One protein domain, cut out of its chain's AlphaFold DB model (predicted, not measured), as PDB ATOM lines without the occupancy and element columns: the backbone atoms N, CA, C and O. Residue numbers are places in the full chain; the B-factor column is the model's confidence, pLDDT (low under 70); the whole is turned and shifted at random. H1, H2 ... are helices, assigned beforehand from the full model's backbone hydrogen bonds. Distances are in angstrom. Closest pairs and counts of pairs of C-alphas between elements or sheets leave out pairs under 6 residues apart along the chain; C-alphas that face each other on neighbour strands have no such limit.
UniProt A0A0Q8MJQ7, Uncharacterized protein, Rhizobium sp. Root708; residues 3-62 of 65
ATOM      1  N   ALA A   3     -26.202  35.828  27.226       81.44
ATOM      2  CA  ALA A   3     -26.488  35.213  25.925       81.44
ATOM      3  C   ALA A   3     -27.654  34.201  25.973       81.44
ATOM      4  O   ALA A   3     -28.476  34.151  25.063       81.44
ATOM      5  N   ARG A   4     -27.793  33.436  27.071       85.56
ATOM      6  CA  ARG A   4     -28.936  32.517  27.262       85.56
ATOM      7  C   ARG A   4     -30.261  33.276  27.437       85.56
ATOM      8  O   ARG A   4     -31.293  32.766  27.017       85.56
ATOM      9  N   ARG A   5     -30.239  34.482  28.022       91.88
ATOM     10  CA  ARG A   5     -31.430  35.348  28.118       91.88
ATOM     11  C   ARG A   5     -31.814  35.914  26.747       91.88
ATOM     12  O   ARG A   5     -32.969  35.793  26.372       91.88
ATOM     13  N   ALA A   6     -30.840  36.362  25.954       90.81
ATOM     14  CA  ALA A   6     -31.082  36.856  24.595       90.81
ATOM     15  C   ALA A   6     -31.776  35.827  23.678       90.81
ATOM     16  O   ALA A   6     -32.574  36.206  22.829       90.81
ATOM     17  N   VAL A   7     -31.526  34.523  23.866       91.50
ATOM     18  CA  VAL A   7     -32.250  33.458  23.140       91.50
ATOM     19  C   VAL A   7     -33.738  33.442  23.500       91.50
ATOM     20  O   VAL A   7     -34.571  33.268  22.616       91.50
ATOM     21  N   LYS A   8     -34.074  33.630  24.782       93.25
ATOM     22  CA  LYS A   8     -35.466  33.713  25.246       93.25
ATOM     23  C   LYS A   8     -36.159  34.956  24.682       93.25
ATOM     24  O   LYS A   8     -37.311  34.872  24.278       93.25
ATOM     25  N   ASP A   9     -35.448  36.076  24.619       94.50
ATOM     26  CA  ASP A   9     -36.004  37.351  24.151       94.50
ATOM     27  C   ASP A   9     -36.162  37.406  22.620       94.50
ATOM     28  O   ASP A   9     -36.920  38.218  22.098       94.50
ATOM     29  N   ALA A  10     -35.463  36.538  21.886       94.38
ATOM     30  CA  ALA A  10     -35.510  36.461  20.427       94.38
ATOM     31  C   ALA A  10     -36.634  35.562  19.868       94.38
ATOM     32  O   ALA A  10     -36.699  35.344  18.657       94.38
ATOM     33  N   VAL A  11     -37.503  35.010  20.721       92.06
ATOM     34  CA  VAL A  11     -38.620  34.151  20.291       92.06
ATOM     35  C   VAL A  11     -39.533  34.908  19.318       92.06
ATOM     36  O   VAL A  11     -39.886  36.059  19.549       92.06
ATOM     37  N   GLY A  12     -39.909  34.254  18.215       93.00
ATOM     38  CA  GLY A  12     -40.727  34.854  17.154       93.00
ATOM     39  C   GLY A  12     -39.937  35.649  16.108       93.00
ATOM     40  O   GLY A  12     -40.533  36.135  15.152       93.00
ATOM     41  N   ASN A  13     -38.611  35.762  16.244       96.62
ATOM     42  CA  ASN A  13     -37.739  36.337  15.221       96.62
ATOM     43  C   ASN A  13     -36.545  35.412  14.940       96.62
ATOM     44  O   ASN A  13     -35.587  35.340  15.712       96.62
ATOM     45  N   ASP A  14     -36.585  34.732  13.797       95.06
ATOM     46  CA  ASP A  14     -35.599  33.710  13.443       95.06
ATOM     47  C   ASP A  14     -34.176  34.246  13.255       95.06
ATOM     48  O   ASP A  14     -33.202  33.537  13.517       95.06
ATOM     49  N   GLU A  15     -34.030  35.479  12.777       95.62
ATOM     50  CA  GLU A  15     -32.722  36.113  12.606       95.62
ATOM     51  C   GLU A  15     -32.098  36.418  13.970       95.62
ATOM     52  O   GLU A  15     -30.988  35.967  14.267       95.62
ATOM     53  N   ARG A  16     -32.855  37.067  14.861       94.81
ATOM     54  CA  ARG A  16     -32.411  37.343  16.234       94.81
ATOM     55  C   ARG A  16     -32.131  36.057  17.001       94.81
ATOM     56  O   ARG A  16     -31.184  36.004  17.785       94.81
ATOM     57  N   LEU A  17     -32.913  35.005  16.757       96.06
ATOM     58  CA  LEU A  17     -32.715  33.707  17.390       96.06
ATOM     59  C   LEU A  17     -31.417  33.043  16.915       96.06
ATOM     60  O   LEU A  17     -30.693  32.460  17.726       96.06
ATOM     61  N   ARG A  18     -31.098  33.139  15.618       95.00
ATOM     62  CA  ARG A  18     -29.821  32.671  15.060       95.00
ATOM     63  C   ARG A  18     -28.639  33.411  15.676       95.00
ATOM     64  O   ARG A  18     -27.714  32.751  16.147       95.00
ATOM     65  N   GLU A  19     -28.694  34.737  15.749       95.38
ATOM     66  CA  GLU A  19     -27.617  35.539  16.341       95.38
ATOM     67  C   GLU A  19     -27.432  35.251  17.837       95.38
ATOM     68  O   GLU A  19     -26.316  34.998  18.295       95.38
ATOM     69  N   ALA A  20     -28.523  35.152  18.601       95.12
ATOM     70  CA  ALA A  20     -28.448  34.788  20.014       95.12
ATOM     71  C   ALA A  20     -27.844  33.384  20.224       95.12
ATOM     72  O   ALA A  20     -27.037  33.176  21.135       95.12
ATOM     73  N   ARG A  21     -28.183  32.413  19.363       94.75
ATOM     74  CA  ARG A  21     -27.601  31.060  19.402       94.75
ATOM     75  C   ARG A  21     -26.107  31.063  19.066       94.75
ATOM     76  O   ARG A  21     -25.364  30.359  19.747       94.75
ATOM     77  N   LYS A  22     -25.664  31.863  18.088       94.56
ATOM     78  CA  LYS A  22     -24.233  32.053  17.779       94.56
ATOM     79  C   LYS A  22     -23.478  32.643  18.970       94.56
ATOM     80  O   LYS A  22     -22.429  32.126  19.337       94.56
ATOM     81  N   ALA A  23     -24.037  33.657  19.631       94.81
ATOM     82  CA  ALA A  23     -23.418  34.269  20.809       94.81
ATOM     83  C   ALA A  23     -23.266  33.279  21.979       94.81
ATOM     84  O   ALA A  23     -22.242  33.263  22.660       94.81
ATOM     85  N   VAL A  24     -24.262  32.412  22.202       94.19
ATOM     86  CA  VAL A  24     -24.150  31.319  23.182       94.19
ATOM     87  C   VAL A  24     -23.059  30.327  22.783       94.19
ATOM     88  O   VAL A  24     -22.330  29.856  23.651       94.19
ATOM     89  N   ASP A  25     -22.957  29.988  21.499       92.44
ATOM     90  CA  ASP A  25     -21.948  29.060  20.989       92.44
ATOM     91  C   ASP A  25     -20.527  29.579  21.234       92.44
ATOM     92  O   ASP A  25     -19.740  28.890  21.883       92.44
ATOM     93  N   ALA A  26     -20.267  30.835  20.865       92.69
ATOM     94  CA  ALA A  26     -18.996  31.509  21.115       92.69
ATOM     95  C   ALA A  26     -18.645  31.560  22.612       92.69
ATOM     96  O   ALA A  26     -17.525  31.235  22.998       92.69
ATOM     97  N   ALA A  27     -19.614  31.896  23.473       93.19
ATOM     98  CA  ALA A  27     -19.397  31.919  24.919       93.19
ATOM     99  C   ALA A  27     -19.044  30.532  25.477       93.19
ATOM    100  O   ALA A  27     -18.162  30.411  26.320       93.19
ATOM    101  N   LYS A  28     -19.705  29.472  24.996       90.31
ATOM    102  CA  LYS A  28     -19.418  28.095  25.419       90.31
ATOM    103  C   LYS A  28     -18.028  27.632  25.001       90.31
ATOM    104  O   LYS A  28     -17.371  26.958  25.785       90.31
ATOM    105  N   ILE A  29     -17.593  28.001  23.796       90.69
ATOM    106  CA  ILE A  29     -16.236  27.713  23.320       90.69
ATOM    107  C   ILE A  29     -15.210  28.441  24.193       90.69
ATOM    108  O   ILE A  29     -14.291  27.811  24.702       90.69
ATOM    109  N   GLY A  30     -15.408  29.739  24.449       89.44
ATOM    110  CA  GLY A  30     -14.503  30.523  25.298       89.44
ATOM    111  C   GLY A  30     -14.409  30.023  26.746       89.44
ATOM    112  O   GLY A  30     -13.379  30.201  27.386       89.44
ATOM    113  N   LEU A  31     -15.458  29.371  27.254       89.56
ATOM    114  CA  LEU A  31     -15.479  28.752  28.584       89.56
ATOM    115  C   LEU A  31     -14.929  27.316  28.612       89.56
ATOM    116  O   LEU A  31     -14.851  26.730  29.687       89.56
ATOM    117  N   GLY A  32     -14.611  26.719  27.460       86.75
ATOM    118  CA  GLY A  32     -14.231  25.307  27.370       86.75
ATOM    119  C   GLY A  32     -15.393  24.325  27.582       86.75
ATOM    120  O   GLY A  32     -15.172  23.121  27.626       86.75
ATOM    121  N   GLU A  33     -16.645  24.802  27.663       88.38
ATOM    122  CA  GLU A  33     -17.842  23.938  27.661       88.38
ATOM    123  C   GLU A  33     -18.023  23.230  26.303       88.38
ATOM    124  O   GLU A  33     -18.752  22.242  26.193       88.38
ATOM    125  N   ARG A  34     -17.427  23.786  25.244       87.94
ATOM    126  CA  ARG A  34     -17.393  23.222  23.893       87.94
ATOM    127  C   ARG A  34     -15.982  23.314  23.336       87.94
ATOM    128  O   ARG A  34     -15.337  24.349  23.456       87.94
ATOM    129  N   GLY A  35     -15.547  22.252  22.681       83.62
ATOM    130  CA  GLY A  35     -14.207  22.110  22.133       83.62
ATOM    131  C   GLY A  35     -13.958  20.650  21.769       83.62
ATOM    132  O   GLY A  35     -14.903  19.858  21.823       83.62
ATOM    133  N   PRO A  36     -12.716  20.293  21.401       85.69
ATOM    134  CA  PRO A  36     -12.330  18.905  21.207       85.69
ATOM    135  C   PRO A  36     -12.717  18.060  22.418       85.69
ATOM    136  O   PRO A  36     -12.692  18.534  23.558       85.69
ATOM    137  N   ALA A  37     -13.059  16.805  22.160       87.19
ATOM    138  CA  ALA A  37     -13.289  15.850  23.219       87.19
ATOM    139  C   ALA A  37     -12.072  15.750  24.156       87.19
ATOM    140  O   ALA A  37     -10.925  15.883  23.730       87.19
ATOM    141  N   TRP A  38     -12.327  15.515  25.442       86.00
ATOM    142  CA  TRP A  38     -11.280  15.441  26.465       86.00
ATOM    143  C   TRP A  38     -10.537  14.091  26.478       86.00
ATOM    144  O   TRP A  38      -9.559  13.947  27.209       86.00
ATOM    145  N   TRP A  39     -10.989  13.107  25.692       90.69
ATOM    146  CA  TRP A  39     -10.345  11.800  25.539       90.69
ATOM    147  C   TRP A  39      -9.373  11.773  24.351       90.69
ATOM    148  O   TRP A  39      -9.516  12.521  23.387       90.69
ATOM    149  N   THR A  40      -8.382  10.881  24.415       93.56
ATOM    150  CA  THR A  40      -7.289  10.772  23.429       93.56
ATOM    151  C   THR A  40      -7.200   9.396  22.765       93.56
ATOM    152  O   THR A  40      -6.201   9.086  22.124       93.56
ATOM    153  N   ASP A  41      -8.212   8.547  22.931       94.75
ATOM    154  CA  ASP A  41      -8.241   7.164  22.427       94.75
ATOM    155  C   ASP A  41      -8.581   7.051  20.924       94.75
ATOM    156  O   ASP A  41      -8.659   5.951  20.384       94.75
ATOM    157  N   GLY A  42      -8.781   8.182  20.242       89.88
ATOM    158  CA  GLY A  42      -9.172   8.235  18.833       89.88
ATOM    159  C   GLY A  42     -10.672   8.050  18.586       89.88
ATOM    160  O   GLY A  42     -11.099   8.095  17.431       89.88
ATOM    161  N   SER A  43     -11.481   7.886  19.636       92.75
ATOM    162  CA  SER A  43     -12.935   7.814  19.513       92.75
ATOM    163  C   SER A  43     -13.506   9.138  18.971       92.75
ATOM    164  O   SER A  43     -13.064  10.216  19.384       92.75
ATOM    165  N   PRO A  44     -14.495   9.102  18.058       91.19
ATOM    166  CA  PRO A  44     -15.074  10.310  17.473       91.19
ATOM    167  C   PRO A  44     -15.895  11.112  18.494       91.19
ATOM    168  O   PRO A  44     -16.587  10.538  19.334       91.19
ATOM    169  N   ASP A  45     -15.888  12.444  18.379       91.56
ATOM    170  CA  ASP A  45     -16.844  13.299  19.092       91.56
ATOM    171  C   ASP A  45     -18.221  13.220  18.417       91.56
ATOM    172  O   ASP A  45     -18.426  13.729  17.315       91.56
ATOM    173  N   LEU A  46     -19.169  12.571  19.092       92.25
ATOM    174  CA  LEU A  46     -20.541  12.384  18.614       92.25
ATOM    175  C   LEU A  46     -21.494  13.496  19.102       92.25
ATOM    176  O   LEU A  46     -22.716  13.394  18.952       92.25
ATOM    177  N   ASN A  47     -20.974  14.566  19.714       87.88
ATOM    178  CA  ASN A  47     -21.787  15.672  20.207       87.88
ATOM    179  C   ASN A  47     -22.569  16.345  19.065       87.88
ATOM    180  O   ASN A  47     -22.066  16.573  17.967       87.88
ATOM    181  N   ARG A  48     -23.831  16.701  19.338       87.94
ATOM    182  CA  ARG A  48     -24.785  17.279  18.368       87.94
ATOM    183  C   ARG A  48     -25.138  16.369  17.181       87.94
ATOM    184  O   ARG A  48     -25.795  16.848  16.257       87.94
ATOM    185  N   GLN A  49     -24.777  15.087  17.213       92.19
ATOM    186  CA  GLN A  49     -25.313  14.079  16.300       92.19
ATOM    187  C   GLN A  49     -26.524  13.383  16.934       92.19
ATOM    188  O   GLN A  49     -26.605  13.216  18.149       92.19
ATOM    189  N   MET A  50     -27.504  12.990  16.117       94.75
ATOM    190  CA  MET A  50     -28.625  12.181  16.611       94.75
ATOM    191  C   MET A  50     -28.139  10.754  16.861       94.75
ATOM    192  O   MET A  50     -27.406  10.234  16.027       94.75
ATOM    193  N   ALA A  51     -28.602  10.080  17.917       94.88
ATOM    194  CA  ALA A  51     -28.175   8.710  18.239       94.88
ATOM    195  C   ALA A  51     -28.284   7.743  17.038       94.88
ATOM    196  O   ALA A  51     -27.334   7.024  16.742       94.88
ATOM    197  N   ARG A  52     -29.377   7.832  16.264       95.62
ATOM    198  CA  ARG A  52     -29.599   7.075  15.011       95.62
ATOM    199  C   ARG A  52     -28.544   7.279  13.910       95.62
ATOM    200  O   ARG A  52     -28.449   6.479  12.998       95.62
ATOM    201  N   SER A  53     -27.791   8.378  13.959       96.12
ATOM    202  CA  SER A  53     -26.708   8.699  13.013       96.12
ATOM    203  C   SER A  53     -25.315   8.393  13.570       96.12
ATOM    204  O   SER A  53     -24.316   8.795  12.984       96.12
ATOM    205  N   THR A  54     -25.244   7.716  14.715       95.56
ATOM    206  CA  THR A  54     -23.994   7.360  15.393       95.56
ATOM    207  C   THR A  54     -23.863   5.838  15.495       95.56
ATOM    208  O   THR A  54     -24.856   5.133  15.298       95.56
ATOM    209  N   PRO A  55     -22.691   5.304  15.884       95.25
ATOM    210  CA  PRO A  55     -22.529   3.874  16.165       95.25
ATOM    211  C   PRO A  55     -23.512   3.309  17.209       95.25
ATOM    212  O   PRO A  55     -23.713   2.099  17.272       95.25
ATOM    213  N   TYR A  56     -24.159   4.167  18.005       95.00
ATOM    214  CA  TYR A  56     -25.169   3.776  18.989       95.00
ATOM    215  C   TYR A  56     -26.579   3.564  18.414       95.00
ATOM    216  O   TYR A  56     -27.492   3.277  19.188       95.00
ATOM    217  N   ALA A  57     -26.779   3.679  17.096       96.50
ATOM    218  CA  ALA A  57     -28.092   3.534  16.458       96.50
ATOM    219  C   ALA A  57     -28.799   2.229  16.858       96.50
ATOM    220  O   ALA A  57     -29.898   2.268  17.404       96.50
ATOM    221  N   ASN A  58     -28.110   1.092  16.712       95.00
ATOM    222  CA  ASN A  58     -28.672  -0.222  17.032       95.00
ATOM    223  C   ASN A  58     -29.074  -0.360  18.505       95.00
ATOM    224  O   ASN A  58     -30.037  -1.050  18.811       95.00
ATOM    225  N   TRP A  59     -28.334   0.260  19.430       95.31
ATOM    226  CA  TRP A  59     -28.694   0.252  20.849       95.31
ATOM    227  C   TRP A  59     -29.924   1.126  21.112       95.31
ATOM    228  O   TRP A  59     -30.834   0.692  21.811       95.31
ATOM    229  N   PHE A  60     -29.961   2.324  20.526       94.50
ATOM    230  CA  PHE A  60     -31.047   3.291  20.694       94.50
ATOM    231  C   PHE A  60     -32.392   2.788  20.144       94.50
ATOM    232  O   PHE A  60     -33.442   3.153  20.659       94.50
ATOM    233  N   GLU A  61     -32.362   1.947  19.110       94.62
ATOM    234  CA  GLU A  61     -33.554   1.370  18.477       94.62
ATOM    235  C   GLU A  61     -34.122   0.150  19.218       94.62
ATOM    236  O   GLU A  61     -35.203  -0.329  18.871       94.62
ATOM    237  N   ARG A  62     -33.428  -0.367  20.243       94.12
ATOM    238  CA  ARG A  62     -33.939  -1.508  21.008       94.12
ATOM    239  C   ARG A  62     -35.179  -1.094  21.805       94.12
ATOM    240  O   ARG A  62     -35.108  -0.118  22.553       94.12
TER     241      ARG A  62
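What this domain is: This is residues 3 to 62 of the 65 residues of an uncharacterized protein of Rhizobium sp. Root708 (UniProt A0A0Q8MJQ7). Short helix H1 folds against long helix H2 as a helical hairpin, and from H2 a long open arc with no named element, residues 31 to 56, leads to small helix H3, away from the hairpin. Sixty residues are printed, with helices H1, H2, H3 in that order and no named strand; the class is all helix, though under half, 28, are in named elements. The whole is flat, 38 by 28 by 14 A, and only just extended, close to loose, with a radius of gyration of the C-alphas of 15.7 A.

How they stand to each other: H1, residues 3 to 9, and H2, residues 14 to 30, touch, opposite ways at a shallow tilt of 16 degrees; their closest C-alphas, of Val 7 and Ala 20, are 5.1 A apart. H3, residues 57 to 60, is apart from both. Every O i to N i+4 pair is within hydrogen-bond range in H2, 2 of 3 in H1; H3 is too short for one.

Where its parts are: H1, 9.9 A long, begins at C-alpha 3 (-26.488, 35.213, 25.925). H2 measures 24.4 A. H3, 5.2 A, ends at C-alpha 60 (-31.047, 3.291, 20.694).

The domain as a whole: The farthest C-alphas, Gly 12 and Asp 41, are 43.0 A apart. The H2 to H3 link is long. The printed part has no cut; no printed residue is under 70 in pLDDT.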